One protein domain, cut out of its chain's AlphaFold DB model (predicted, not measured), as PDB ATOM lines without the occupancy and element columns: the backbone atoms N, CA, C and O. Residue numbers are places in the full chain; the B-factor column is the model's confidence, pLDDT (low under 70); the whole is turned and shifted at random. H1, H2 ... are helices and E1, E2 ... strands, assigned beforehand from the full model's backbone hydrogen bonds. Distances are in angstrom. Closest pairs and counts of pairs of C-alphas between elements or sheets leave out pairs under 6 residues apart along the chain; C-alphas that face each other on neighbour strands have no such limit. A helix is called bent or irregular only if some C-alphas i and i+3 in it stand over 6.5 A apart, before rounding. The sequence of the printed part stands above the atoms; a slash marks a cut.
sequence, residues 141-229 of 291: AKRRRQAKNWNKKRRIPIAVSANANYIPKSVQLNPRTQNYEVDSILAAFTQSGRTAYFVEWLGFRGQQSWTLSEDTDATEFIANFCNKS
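AT A GLANCE: This is residues 141 to 229 of the 291 residues of the protein "Chromo domain-containing protein" of Globodera pallida (UniProt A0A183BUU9). A small, strongly twisted sheet of four strands, with H2 packed across one face over the long bent strand E2, makes the body, and H1 sticks out from it as a free arm. A long loop, residues 161 to 179, links E1 to E2. The printed part has 89 residues with two named helices and four named strands, in the order H1, E1, E2, E3, E4, H2; the sheet's order is E1, E2, E3, E4, all antiparallel, and the class is mixed, helices and strands. The whole is only just compact, close to loose, with a radius of gyration of the C-alphas of 14.1 A, and only just elongated, spanning 47 by 31 by 21 A; the arm H1 adds to its length.

HOW THE PARTS SIT: H1, residues 141 to 153, is not on the sheet, and residues 141 to 154 stand free. E1, residues 158 to 160, E2, residues 180 to 191, E3, residues 194 to 201, and E4, residues 208 to 212, form a meander, each strand the antiparallel neighbour of the one before. E1 and E2 are a hairpin, with N 160 and O 180 within hydrogen-bond range at 2.8 A. E2 bends by 97 degrees at residue 183, and its pairing is staggered: residues 180 to 182 pair with E1 and residues 182 to 191 with E3. In the hairpin E2 and E3, directions 148 degrees apart, N 186 and O 198 are 2.8 A apart. In the hairpin E3 and E4, directions 150 degrees apart, N 197 and O 211 are 2.8 A apart. E1 and E4 are the edge strands, only just apart, with closest C-alphas at 8.1 A. A short pairing joins residues 159 to 160 of E1 to residues 216 to 217, antiparallel. H2, residues 219 to 228, is on the sheet at a height over the sheet of 9.1 A; it lies over E2, on which 5 of its 10 C-alphas fall, and only just not over E3, on which 2 fall, and it runs across the strands, at 66 degrees to E2 on the local plane. The closest C-alphas of E2 and H2, those of Ile 185 and Phe 225, are 6.8 A apart. H1 and H2 are apart. In H1 and H2 every O i to N i+4 pair is within hydrogen-bond range.

IN THESE COORDINATES: H1 is 18.6 A long and begins at C-alpha 141, (205.057, 181.097, 102.794). E1 is 6.5 A, E2 24.7 A, E3 21.4 A and E4 13.4 A long. H2 is 14.0 A long and ends at C-alpha 228, (220.512, 196.063, 88.785).

THE WHOLE: The two C-alphas farthest apart, those of Lys 142 and Ser 192, are 48.7 A apart. The printed part has no cut. The link E1 to E2 is long, with 19 residues. The mean pLDDT of the printed part is 80.9, and residues 147, 150 to 157, 220 to 221, 224 and 226 to 229 are under 70.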
ATOM      1  N   ALA A 141     203.887 181.951 102.583       88.38
ATOM      2  CA  ALA A 141     205.057 181.097 102.794       88.38
ATOM      3  C   ALA A 141     205.267 180.088 101.648       88.38
ATOM      4  O   ALA A 141     206.400 179.902 101.192       88.38
ATOM      5  N   LYS A 142     204.189 179.475 101.135       88.94
ATOM      6  CA  LYS A 142     204.248 178.552  99.988       88.94
ATOM      7  C   LYS A 142     204.707 179.267  98.712       88.94
ATOM      8  O   LYS A 142     205.623 178.768  98.057       88.94
ATOM      9  N   ARG A 143     204.178 180.465  98.423       84.00
ATOM     10  CA  ARG A 143     204.638 181.317  97.305       84.00
ATOM     11  C   ARG A 143     206.127 181.655  97.413       84.00
ATOM     12  O   ARG A 143     206.858 181.469  96.445       84.00
ATOM     13  N   ARG A 144     206.619 182.050  98.598       78.12
ATOM     14  CA  ARG A 144     208.060 182.318  98.814       78.12
ATOM     15  C   ARG A 144     208.930 181.086  98.542       78.12
ATOM     16  O   ARG A 144     210.002 181.218  97.959       78.12
ATOM     17  N   ARG A 145     208.493 179.886  98.947       81.75
ATOM     18  CA  ARG A 145     209.225 178.632  98.674       81.75
ATOM     19  C   ARG A 145     209.251 178.297  97.181       81.75
ATOM     20  O   ARG A 145     210.304 177.919  96.674       81.75
ATOM     21  N   GLN A 146     208.128 178.468  96.485       78.50
ATOM     22  CA  GLN A 146     208.041 178.246  95.039       78.50
ATOM     23  C   GLN A 146     208.922 179.230  94.263       78.50
ATOM     24  O   GLN A 146     209.693 178.788  93.419       78.50
ATOM     25  N   ALA A 147     208.905 180.519  94.617       65.81
ATOM     26  CA  ALA A 147     209.765 181.532  94.003       65.81
ATOM     27  C   ALA A 147     211.262 181.233  94.208       65.81
ATOM     28  O   ALA A 147     212.043 181.294  93.262       65.81
ATOM     29  N   LYS A 148     211.669 180.813  95.416       70.00
ATOM     30  CA  LYS A 148     213.058 180.393  95.677       70.00
ATOM     31  C   LYS A 148     213.475 179.196  94.819       70.00
ATOM     32  O   LYS A 148     214.588 179.173  94.304       70.00
ATOM     33  N   ASN A 149     212.596 178.207  94.666       72.88
ATOM     34  CA  ASN A 149     212.892 177.021  93.865       72.88
ATOM     35  C   ASN A 149     212.904 177.332  92.358       72.88
ATOM     36  O   ASN A 149     213.733 176.803  91.626       72.88
ATOM     37  N   TRP A 150     212.028 178.233  91.910       63.75
ATOM     38  CA  TRP A 150     211.994 178.730  90.535       63.75
ATOM     39  C   TRP A 150     213.287 179.460  90.170       63.75
ATOM     40  O   TRP A 150     213.934 179.111  89.185       63.75
ATOM     41  N   ASN A 151     213.730 180.384  91.028       56.91
ATOM     42  CA  ASN A 151     214.992 181.095  90.834       56.91
ATOM     43  C   ASN A 151     216.188 180.140  90.850       56.91
ATOM     44  O   ASN A 151     217.119 180.330  90.082       56.91
ATOM     45  N   LYS A 152     216.149 179.076  91.664       66.44
ATOM     46  CA  LYS A 152     217.202 178.053  91.680       66.44
ATOM     47  C   LYS A 152     217.242 177.222  90.391       66.44
ATOM     48  O   LYS A 152     218.326 176.874  89.945       66.44
ATOM     49  N   LYS A 153     216.085 176.911  89.792       69.19
ATOM     50  CA  LYS A 153     215.988 176.127  88.546       69.19
ATOM     51  C   LYS A 153     216.320 176.920  87.283       69.19
ATOM     52  O   LYS A 153     216.708 176.309  86.297       69.19
ATOM     53  N   ARG A 154     216.158 178.246  87.303       65.62
ATOM     54  CA  ARG A 154     216.509 179.137  86.183       65.62
ATOM     55  C   ARG A 154     217.863 179.822  86.350       65.62
ATOM     56  O   ARG A 154     218.142 180.765  85.621       65.62
ATOM     57  N   ARG A 155     218.696 179.382  87.298       66.00
ATOM     58  CA  ARG A 155     220.100 179.792  87.306       66.00
ATOM     59  C   ARG A 155     220.736 179.240  86.042       66.00
ATOM     60  O   ARG A 155     220.954 178.037  85.943       66.00
ATOM     61  N   ILE A 156     220.944 180.120  85.077       65.88
ATOM     62  CA  ILE A 156     221.730 179.821  83.893       65.88
ATOM     63  C   ILE A 156     223.174 179.748  84.391       65.88
ATOM     64  O   ILE A 156     223.641 180.711  84.997       65.88
ATOM     65  N   PRO A 157     223.837 178.587  84.295       69.06
ATOM     66  CA  PRO A 157     225.217 178.475  84.726       69.06
ATOM     67  C   PRO A 157     226.065 179.317  83.775       69.06
ATOM     68  O   PRO A 157     226.107 179.044  82.577       69.06
ATOM     69  N   ILE A 158     226.710 180.356  84.299       70.81
ATOM     70  CA  ILE A 158     227.751 181.069  83.558       70.81
ATOM     71  C   ILE A 158     228.942 180.137  83.484       70.81
ATOM     72  O   ILE A 158     229.442 179.728  84.528       70.81
ATOM     73  N   ALA A 159     229.414 179.848  82.284       80.56
ATOM     74  CA  ALA A 159     230.650 179.125  82.084       80.56
ATOM     75  C   ALA A 159     231.800 180.118  81.886       80.56
ATOM     76  O   ALA A 159     231.758 180.949  80.983       80.56
ATOM     77  N   VAL A 160     232.842 180.001  82.704       83.12
ATOM     78  CA  VAL A 160     234.159 180.559  82.385       83.12
ATOM     79  C   VAL A 160     234.997 179.444  81.779       83.12
ATOM     80  O   VAL A 160     235.007 178.317  82.292       83.12
ATOM     81  N   SER A 161     235.672 179.769  80.678       81.69
ATOM     82  CA  SER A 161     236.567 178.850  79.977       81.69
ATOM     83  C   SER A 161     237.634 178.289  80.919       81.69
ATOM     84  O   SER A 161     238.194 179.011  81.746       81.69
ATOM     85  N   ALA A 162     237.967 177.007  80.758       80.88
ATOM     86  CA  ALA A 162     239.049 176.369  81.509       80.88
ATOM     87  C   ALA A 162     240.423 177.032  81.284       80.88
ATOM     88  O   ALA A 162     241.323 176.872  82.105       80.88
ATOM     89  N   ASN A 163     240.574 177.783  80.188       80.81
ATOM     90  CA  ASN A 163     241.820 178.447  79.806       80.81
ATOM     91  C   ASN A 163     241.984 179.849  80.416       80.81
ATOM     92  O   ASN A 163     242.977 180.510  80.125       80.81
ATOM     93  N   ALA A 164     241.032 180.331  81.223       83.19
ATOM     94  CA  ALA A 164     241.139 181.665  81.798       83.19
ATOM     95  C   ALA A 164     242.296 181.735  82.810       83.19
ATOM     96  O   ALA A 164     242.420 180.910  83.718       83.19
ATOM     97  N   ASN A 165     243.139 182.758  82.672       76.94
ATOM     98  CA  ASN A 165     244.413 182.853  83.395       76.94
ATOM     99  C   ASN A 165     244.269 183.103  84.911       76.94
ATOM    100  O   ASN A 165     245.209 182.860  85.668       76.94
ATOM    101  N   TYR A 166     243.108 183.580  85.371       80.75
ATOM    102  CA  TYR A 166     242.916 184.124  86.724       80.75
ATOM    103  C   TYR A 166     241.877 183.359  87.554       80.75
ATOM    104  O   TYR A 166     241.039 183.944  88.248       80.75
ATOM    105  N   ILE A 167     241.934 182.027  87.504       84.25
ATOM    106  CA  ILE A 167     241.056 181.164  88.299       84.25
ATOM    107  C   ILE A 167     241.822 180.611  89.508       84.25
ATOM    108  O   ILE A 167     242.887 180.008  89.343       84.25
ATOM    109  N   PRO A 168     241.317 180.790  90.744       86.44
ATOM    110  CA  PRO A 168     241.952 180.209  91.917       86.44
ATOM    111  C   PRO A 168     242.017 178.680  91.801       86.44
ATOM    112  O   PRO A 168     241.021 178.027  91.500       86.44
ATOM    113  N   LYS A 169     243.173 178.086  92.126       88.12
ATOM    114  CA  LYS A 169     243.396 176.622  92.074       88.12
ATOM    115  C   LYS A 169     242.431 175.817  92.953       88.12
ATOM    116  O   LYS A 169     242.291 174.610  92.787       88.12
ATOM    117  N   SER A 170     241.816 176.477  93.929       88.06
ATOM    118  CA  SER A 170     240.834 175.912  94.848       88.06
ATOM    119  C   SER A 170     239.424 175.804  94.260       88.06
ATOM    120  O   SER A 170     238.588 175.130  94.864       88.06
ATOM    121  N   VAL A 171     239.153 176.435  93.114       88.56
ATOM    122  CA  VAL A 171     237.897 176.277  92.375       88.56
ATOM    123  C   VAL A 171     238.001 175.002  91.543       88.56
ATOM    124  O   VAL A 171     238.927 174.834  90.751       88.56
ATOM    125  N   GLN A 172     237.063 174.077  91.731       88.50
ATOM    126  CA  GLN A 172     237.019 172.843  90.947       88.50
ATOM    127  C   GLN A 172     236.238 173.071  89.658       88.50
ATOM    128  O   GLN A 172     235.173 173.690  89.661       88.50
ATOM    129  N   LEU A 173     236.766 172.526  88.567       90.00
ATOM    130  CA  LEU A 173     236.096 172.504  87.276       90.00
ATOM    131  C   LEU A 173     234.849 171.619  87.356       90.00
ATOM    132  O   LEU A 173     234.896 170.533  87.944       90.00
ATOM    133  N   ASN A 174     233.738 172.040  86.749       85.25
ATOM    134  CA  ASN A 174     232.574 171.168  86.667       85.25
ATOM    135  C   ASN A 174     232.899 169.988  85.725       85.25
ATOM    136  O   ASN A 174     233.145 170.211  84.538       85.25
ATOM    137  N   PRO A 175     232.868 168.723  86.195       86.50
ATOM    138  CA  PRO A 175     233.281 167.575  85.386       86.50
ATOM    139  C   PRO A 175     232.382 167.339  84.167       86.50
ATOM    140  O   PRO A 175     232.812 166.720  83.194       86.50
ATOM    141  N   ARG A 176     231.130 167.817  84.207       86.00
ATOM    142  CA  ARG A 176     230.155 167.620  83.130       86.00
ATOM    143  C   ARG A 176     230.357 168.593  81.975       86.00
ATOM    144  O   ARG A 176     230.183 168.202  80.827       86.00
ATOM    145  N   THR A 177     230.647 169.850  82.285       84.44
ATOM    146  CA  THR A 177     230.735 170.934  81.296       84.44
ATOM    147  C   THR A 177     232.171 171.327  80.983       84.44
ATOM    148  O   THR A 177     232.377 172.047  80.016       84.44
ATOM    149  N   GLN A 178     233.145 170.858  81.774       88.19
ATOM    150  CA  GLN A 178     234.555 171.256  81.687       88.19
ATOM    151  C   GLN A 178     234.745 172.780  81.770       88.19
ATOM    152  O   GLN A 178     235.728 173.311  81.271       88.19
ATOM    153  N   ASN A 179     233.807 173.471  82.426       87.38
ATOM    154  CA  ASN A 179     233.806 174.915  82.619       87.38
ATOM    155  C   ASN A 179     233.644 175.242  84.103       87.38
ATOM    156  O   ASN A 179     233.117 174.440  84.885       87.38
ATOM    157  N   TYR A 180     234.079 176.435  84.488       87.81
ATOM    158  CA  TYR A 180     233.851 176.956  85.830       87.81
ATOM    159  C   TYR A 180     232.516 177.689  85.895       87.81
ATOM    160  O   TYR A 180     232.185 178.433  84.978       87.81
ATOM    161  N   GLU A 181     231.752 177.484  86.969       89.56
ATOM    162  CA  GLU A 181     230.437 178.108  87.130       89.56
ATOM    163  C   GLU A 181     230.509 179.361  88.009       89.56
ATOM    164  O   GLU A 181     231.037 179.307  89.118       89.56
ATOM    165  N   VAL A 182     229.954 180.482  87.543       90.31
ATOM    166  CA  VAL A 182     229.857 181.728  88.331       90.31
ATOM    167  C   VAL A 182     228.494 181.816  89.027       90.31
ATOM    168  O   VAL A 182     227.454 181.540  88.430       90.31
ATOM    169  N   ASP A 183     228.492 182.194  90.309       89.25
ATOM    170  CA  ASP A 183     227.282 182.424  91.112       89.25
ATOM    171  C   ASP A 183     226.731 183.839  90.903       89.25
ATOM    172  O   ASP A 183     225.528 184.025  90.690       89.25
ATOM    173  N   SER A 184     227.608 184.846  90.979       85.12
ATOM    174  CA  SER A 184     227.238 186.253  90.820       85.12
ATOM    175  C   SER A 184     228.403 187.125  90.339       85.12
ATOM    176  O   SER A 184     229.568 186.815  90.588       85.12
ATOM    177  N   ILE A 185     228.070 188.223  89.653       86.56
ATOM    178  CA  ILE A 185     229.000 189.310  89.326       86.56
ATOM    179  C   ILE A 185     228.888 190.353  90.438       86.56
ATOM    180  O   ILE A 185     227.788 190.809  90.754       86.56
ATOM    181  N   LEU A 186     230.021 190.695  91.041       83.75
ATOM    182  CA  LEU A 186     230.129 191.618  92.168       83.75
ATOM    183  C   LEU A 186     230.530 193.025  91.724       83.75
ATOM    184  O   LEU A 186     230.067 194.001  92.306       83.75
ATOM    185  N   ALA A 187     231.383 193.127  90.705       82.75
ATOM    186  CA  ALA A 187     231.824 194.393  90.135       82.75
ATOM    187  C   ALA A 187     232.149 194.231  88.645       82.75
ATOM    188  O   ALA A 187     232.468 193.132  88.185       82.75
ATOM    189  N   ALA A 188     232.113 195.338  87.911       85.38
ATOM    190  CA  ALA A 188     232.620 195.433  86.550       85.38
ATOM    191  C   ALA A 188     233.584 196.615  86.468       85.38
ATOM    192  O   ALA A 188     233.366 197.644  87.108       85.38
ATOM    193  N   PHE A 189     234.643 196.457  85.689       81.62
ATOM    194  CA  PHE A 189     235.638 197.493  85.470       81.62
ATOM    195  C   PHE A 189     236.024 197.520  83.991       81.62
ATOM    196  O   PHE A 189     236.280 196.470  83.404       81.62
ATOM    197  N   THR A 190     236.059 198.710  83.391       84.06
ATOM    198  CA  THR A 190     236.333 198.893  81.960       84.06
ATOM    199  C   THR A 190     237.474 199.883  81.776       84.06
ATOM    200  O   THR A 190     237.397 201.010  82.258       84.06
ATOM    201  N   GLN A 191     238.512 199.485  81.041       80.81
ATOM    202  CA  GLN A 191     239.622 200.361  80.668       80.81
ATOM    203  C   GLN A 191     240.171 199.956  79.297       80.81
ATOM    204  O   GLN A 191     240.250 198.777  78.954       80.81
ATOM    205  N   SER A 192     240.488 200.956  78.469       88.00
ATOM    206  CA  SER A 192     240.998 200.764  77.100       88.00
ATOM    207  C   SER A 192     240.122 199.849  76.225       88.00
ATOM    208  O   SER A 192     240.627 199.083  75.409       88.00
ATOM    209  N   GLY A 193     238.797 199.890  76.417       84.50
ATOM    210  CA  GLY A 193     237.834 199.066  75.674       84.50
ATOM    211  C   GLY A 193     237.739 197.605  76.129       84.50
ATOM    212  O   GLY A 193     236.883 196.877  75.633       84.50
ATOM    213  N   ARG A 194     238.557 197.173  77.097       84.69
ATOM    214  CA  ARG A 194     238.459 195.848  77.717       84.69
ATOM    215  C   ARG A 194     237.679 195.939  79.018       84.69
ATOM    216  O   ARG A 194     237.898 196.844  79.820       84.69
ATOM    217  N   THR A 195     236.771 194.989  79.225       86.06
ATOM    218  CA  THR A 195     235.986 194.890  80.462       86.06
ATOM    219  C   THR A 195     236.403 193.651  81.242       86.06
ATOM    220  O   THR A 195     236.522 192.567  80.665       86.06
ATOM    221  N   ALA A 196     236.613 193.816  82.543       85.75
ATOM    222  CA  ALA A 196     236.852 192.752  83.504       85.75
ATOM    223  C   ALA A 196     235.702 192.696  84.516       85.75
ATOM    224  O   ALA A 196     235.164 193.725  84.930       85.75
ATOM    225  N   TYR A 197     235.339 191.487  84.931       86.69
ATOM    226  CA  TYR A 197     234.285 191.225  85.901       86.69
ATOM    227  C   TYR A 197     234.877 190.608  87.158       86.69
ATOM    228  O   TYR A 197     235.647 189.651  87.083       86.69
ATOM    229  N   PHE A 198     234.494 191.130  88.319       88.38
ATOM    230  CA  PHE A 198     234.797 190.505  89.598       88.38
ATOM    231  C   PHE A 198     233.675 189.533  89.938       88.38
ATOM    232  O   PHE A 198     232.530 189.950  90.125       88.38
ATOM    233  N   VAL A 199     233.984 188.241  89.973       89.94
ATOM    234  CA  VAL A 199     232.989 187.169  90.060       89.94
ATOM    235  C   VAL A 199     233.127 186.364  91.345       89.94
ATOM    236  O   VAL A 199     234.233 186.138  91.835       89.94
ATOM    237  N   GLU A 200     231.997 185.904  91.882       90.50
ATOM    238  CA  GLU A 200     231.942 184.882  92.932       90.50
ATOM    239  C   GLU A 200     231.650 183.511  92.309       90.50
ATOM    240  O   GLU A 200     230.688 183.357  91.552       90.50
ATOM    241  N   TRP A 201     232.461 182.504  92.638       92.31
ATOM    242  CA  TRP A 201     232.382 181.171  92.034       92.31
ATOM    243  C   TRP A 201     231.295 180.294  92.676       92.31
ATOM    244  O   TRP A 201     231.179 180.186  93.902       92.31
ATOM    245  N   LEU A 202     230.508 179.599  91.851       88.75
ATOM    246  CA  LEU A 202     229.419 178.747  92.315       88.75
ATOM    247  C   LEU A 202     229.950 177.550  93.106       88.75
ATOM    248  O   LEU A 202     230.740 176.749  92.621       88.75
ATOM    249  N   GLY A 203     229.468 177.405  94.343       86.94
ATOM    250  CA  GLY A 203     229.885 176.325  95.242       86.94
ATOM    251  C   GLY A 203     231.148 176.630  96.052       86.94
ATOM    252  O   GLY A 203     231.452 175.878  96.976       86.94
ATOM    253  N   PHE A 204     231.816 177.761  95.798       87.19
ATOM    254  CA  PHE A 204     233.057 178.164  96.464       87.19
ATOM    255  C   PHE A 204     232.884 179.510  97.170       87.19
ATOM    256  O   PHE A 204     233.422 180.535  96.759       87.19
ATOM    257  N   ARG A 205     232.114 179.510  98.264       83.25
ATOM    258  CA  ARG A 205     231.846 180.728  99.047       83.25
ATOM    259  C   ARG A 205     233.137 181.400  99.500       83.25
ATOM    260  O   ARG A 205     234.002 180.741 100.074       83.25
ATOM    261  N   GLY A 206     233.219 182.712  99.288       83.12
ATOM    262  CA  GLY A 206     234.392 183.509  99.646       83.12
ATOM    263  C   GLY A 206     235.574 183.357  98.687       83.12
ATOM    264  O   GLY A 206     236.596 183.998  98.906       83.12
ATOM    265  N   GLN A 207     235.451 182.552  97.627       90.31
ATOM    266  CA  GLN A 207     236.398 182.574  96.520       90.31
ATOM    267  C   GLN A 207     235.866 183.504  95.440       90.31
ATOM    268  O   GLN A 207     234.796 183.284  94.871       90.31
ATOM    269  N   GLN A 208     236.634 184.549  95.180       91.38
ATOM    270  CA  GLN A 208     236.319 185.578  94.207       91.38
ATOM    271  C   GLN A 208     237.557 185.811  93.355       91.38
ATOM    272  O   GLN A 208     238.683 185.715  93.852       91.38
ATOM    273  N   SER A 209     237.369 186.098  92.077       91.69
ATOM    274  CA  SER A 209     238.476 186.513  91.222       91.69
ATOM    275  C   SER A 209     237.991 187.391  90.082       91.69
ATOM    276  O   SER A 209     236.792 187.528  89.837       91.69
ATOM    277  N   TRP A 210     238.945 188.033  89.417       89.19
ATOM    278  CA  TRP A 210     238.685 188.787  88.204       89.19
ATOM    279  C   TRP A 210     238.726 187.859  86.999       89.19
ATOM    280  O   TRP A 210     239.582 186.980  86.908       89.19
ATOM    281  N   THR A 211     237.805 188.070  86.072       88.38
ATOM    282  CA  THR A 211     237.773 187.391  84.782       88.38
ATOM    283  C   THR A 211     237.557 188.407  83.672       88.38
ATOM    284  O   THR A 211     236.898 189.431  83.873       88.38
ATOM    285  N   LEU A 212     238.157 188.171  82.510       88.75
ATOM    286  CA  LEU A 212     238.005 189.053  81.363       88.75
ATOM    287  C   LEU A 212     236.685 188.764  80.651       88.75
ATOM    288  O   LEU A 212     236.211 187.628  80.603       88.75
ATOM    289  N   SER A 213     236.101 189.805  80.063       88.19
ATOM    290  CA  SER A 213     234.900 189.684  79.227       88.19
ATOM    291  C   SER A 213     235.077 188.709  78.061       88.19
ATOM    292  O   SER A 213     234.129 188.016  77.718       88.19
ATOM    293  N   GLU A 214     236.287 188.605  77.508       88.06
ATOM    294  CA  GLU A 214     236.632 187.666  76.431       88.06
ATOM    295  C   GLU A 214     236.596 186.195  76.890       88.06
ATOM    296  O   GLU A 214     236.284 185.307  76.101       88.06
ATOM    297  N   ASP A 215     236.853 185.943  78.177       84.62
ATOM    298  CA  ASP A 215     236.916 184.599  78.769       84.62
ATOM    299  C   ASP A 215     235.572 184.134  79.361       84.62
ATOM    300  O   ASP A 215     235.443 182.988  79.815       84.62
ATOM    301  N   THR A 216     234.578 185.029  79.392       80.75
ATOM    302  CA  THR A 216     233.332 184.845  80.139       80.75
ATOM    303  C   THR A 216     232.115 184.910  79.222       80.75
ATOM    304  O   THR A 216     231.707 185.986  78.784       80.75
ATOM    305  N   ASP A 217     231.439 183.778  79.032       80.44
ATOM    306  CA  ASP A 217     230.138 183.747  78.360       80.44
ATOM    307  C   ASP A 217     229.016 184.029  79.379       80.44
ATOM    308  O   ASP A 217     228.339 183.132  79.887       80.44
ATOM    309  N   ALA A 218     228.900 185.300  79.784       71.00
ATOM    310  CA  ALA A 218     227.988 185.754  80.844       71.00
ATOM    311  C   ALA A 218     227.050 186.886  80.417       71.00
ATOM    312  O   ALA A 218     226.623 187.672  81.263       71.00
ATOM    313  N   THR A 219     226.708 186.995  79.134       71.62
ATOM    314  CA  THR A 219     225.896 188.105  78.594       71.62
ATOM    315  C   THR A 219     224.622 188.381  79.395       71.62
ATOM    316  O   THR A 219     224.327 189.537  79.687       71.62
ATOM    317  N   GLU A 220     223.899 187.353  79.843       67.56
ATOM    318  CA  GLU A 220     222.685 187.541  80.647       67.56
ATOM    319  C   GLU A 220     222.943 188.079  82.057       67.56
ATOM    320  O   GLU A 220     222.148 188.860  82.578       67.56
ATOM    321  N   PHE A 221     224.037 187.675  82.700       68.56
ATOM    322  CA  PHE A 221     224.386 188.187  84.023       68.56
ATOM    323  C   PHE A 221     225.028 189.550  83.941       68.56
ATOM    324  O   PHE A 221     224.792 190.338  84.839       68.56
ATOM    325  N   ILE A 222     225.769 189.839  82.875       71.75
ATOM    326  CA  ILE A 222     226.233 191.183  82.560       71.75
ATOM    327  C   ILE A 222     225.011 192.073  82.346       71.75
ATOM    328  O   ILE A 222     224.906 193.095  82.999       71.75
ATOM    329  N   ALA A 223     224.024 191.647  81.555       70.94
ATOM    330  CA  ALA A 223     222.779 192.388  81.378       70.94
ATOM    331  C   ALA A 223     222.013 192.558  82.701       70.94
ATOM    332  O   ALA A 223     221.559 193.651  83.009       70.94
ATOM    333  N   ASN A 224     221.894 191.510  83.522       69.00
ATOM    334  CA  ASN A 224     221.219 191.566  84.824       69.00
ATOM    335  C   ASN A 224     221.987 192.415  85.846       69.00
ATOM    336  O   ASN A 224     221.372 193.098  86.657       69.00
ATOM    337  N   PHE A 225     223.317 192.366  85.810       76.25
ATOM    338  CA  PHE A 225     224.214 193.208  86.587       76.25
ATOM    339  C   PHE A 225     224.040 194.651  86.127       76.25
ATOM    340  O   PHE A 225     223.541 195.443  86.901       76.25
ATOM    341  N   CYS A 226     224.265 194.986  84.860       67.00
ATOM    342  CA  CYS A 226     224.017 196.319  84.299       67.00
ATOM    343  C   CYS A 226     222.593 196.847  84.555       67.00
ATOM    344  O   CYS A 226     222.413 198.050  84.712       67.00
ATOM    345  N   ASN A 227     221.587 195.969  84.620       64.00
ATOM    346  CA  ASN A 227     220.202 196.337  84.916       64.00
ATOM    347  C   ASN A 227     219.951 196.597  86.416       64.00
ATOM    348  O   ASN A 227     219.102 197.409  86.759       64.00
ATOM    349  N   LYS A 228     220.658 195.907  87.320       66.38
ATOM    350  CA  LYS A 228     220.512 196.063  88.785       66.38
ATOM    351  C   LYS A 228     221.471 197.088  89.367       66.38
ATOM    352  O   LYS A 228     221.096 197.929  90.167       66.38
ATOM    353  N   SER A 229     222.725 196.978  88.979       60.56
ATOM    354  CA  SER A 229     223.765 197.966  89.158       60.56
ATOM    355  C   SER A 229     223.885 198.684  87.830       60.56
ATOM    356  O   SER A 229     224.723 198.314  87.001       60.56
TER     357      SER A 229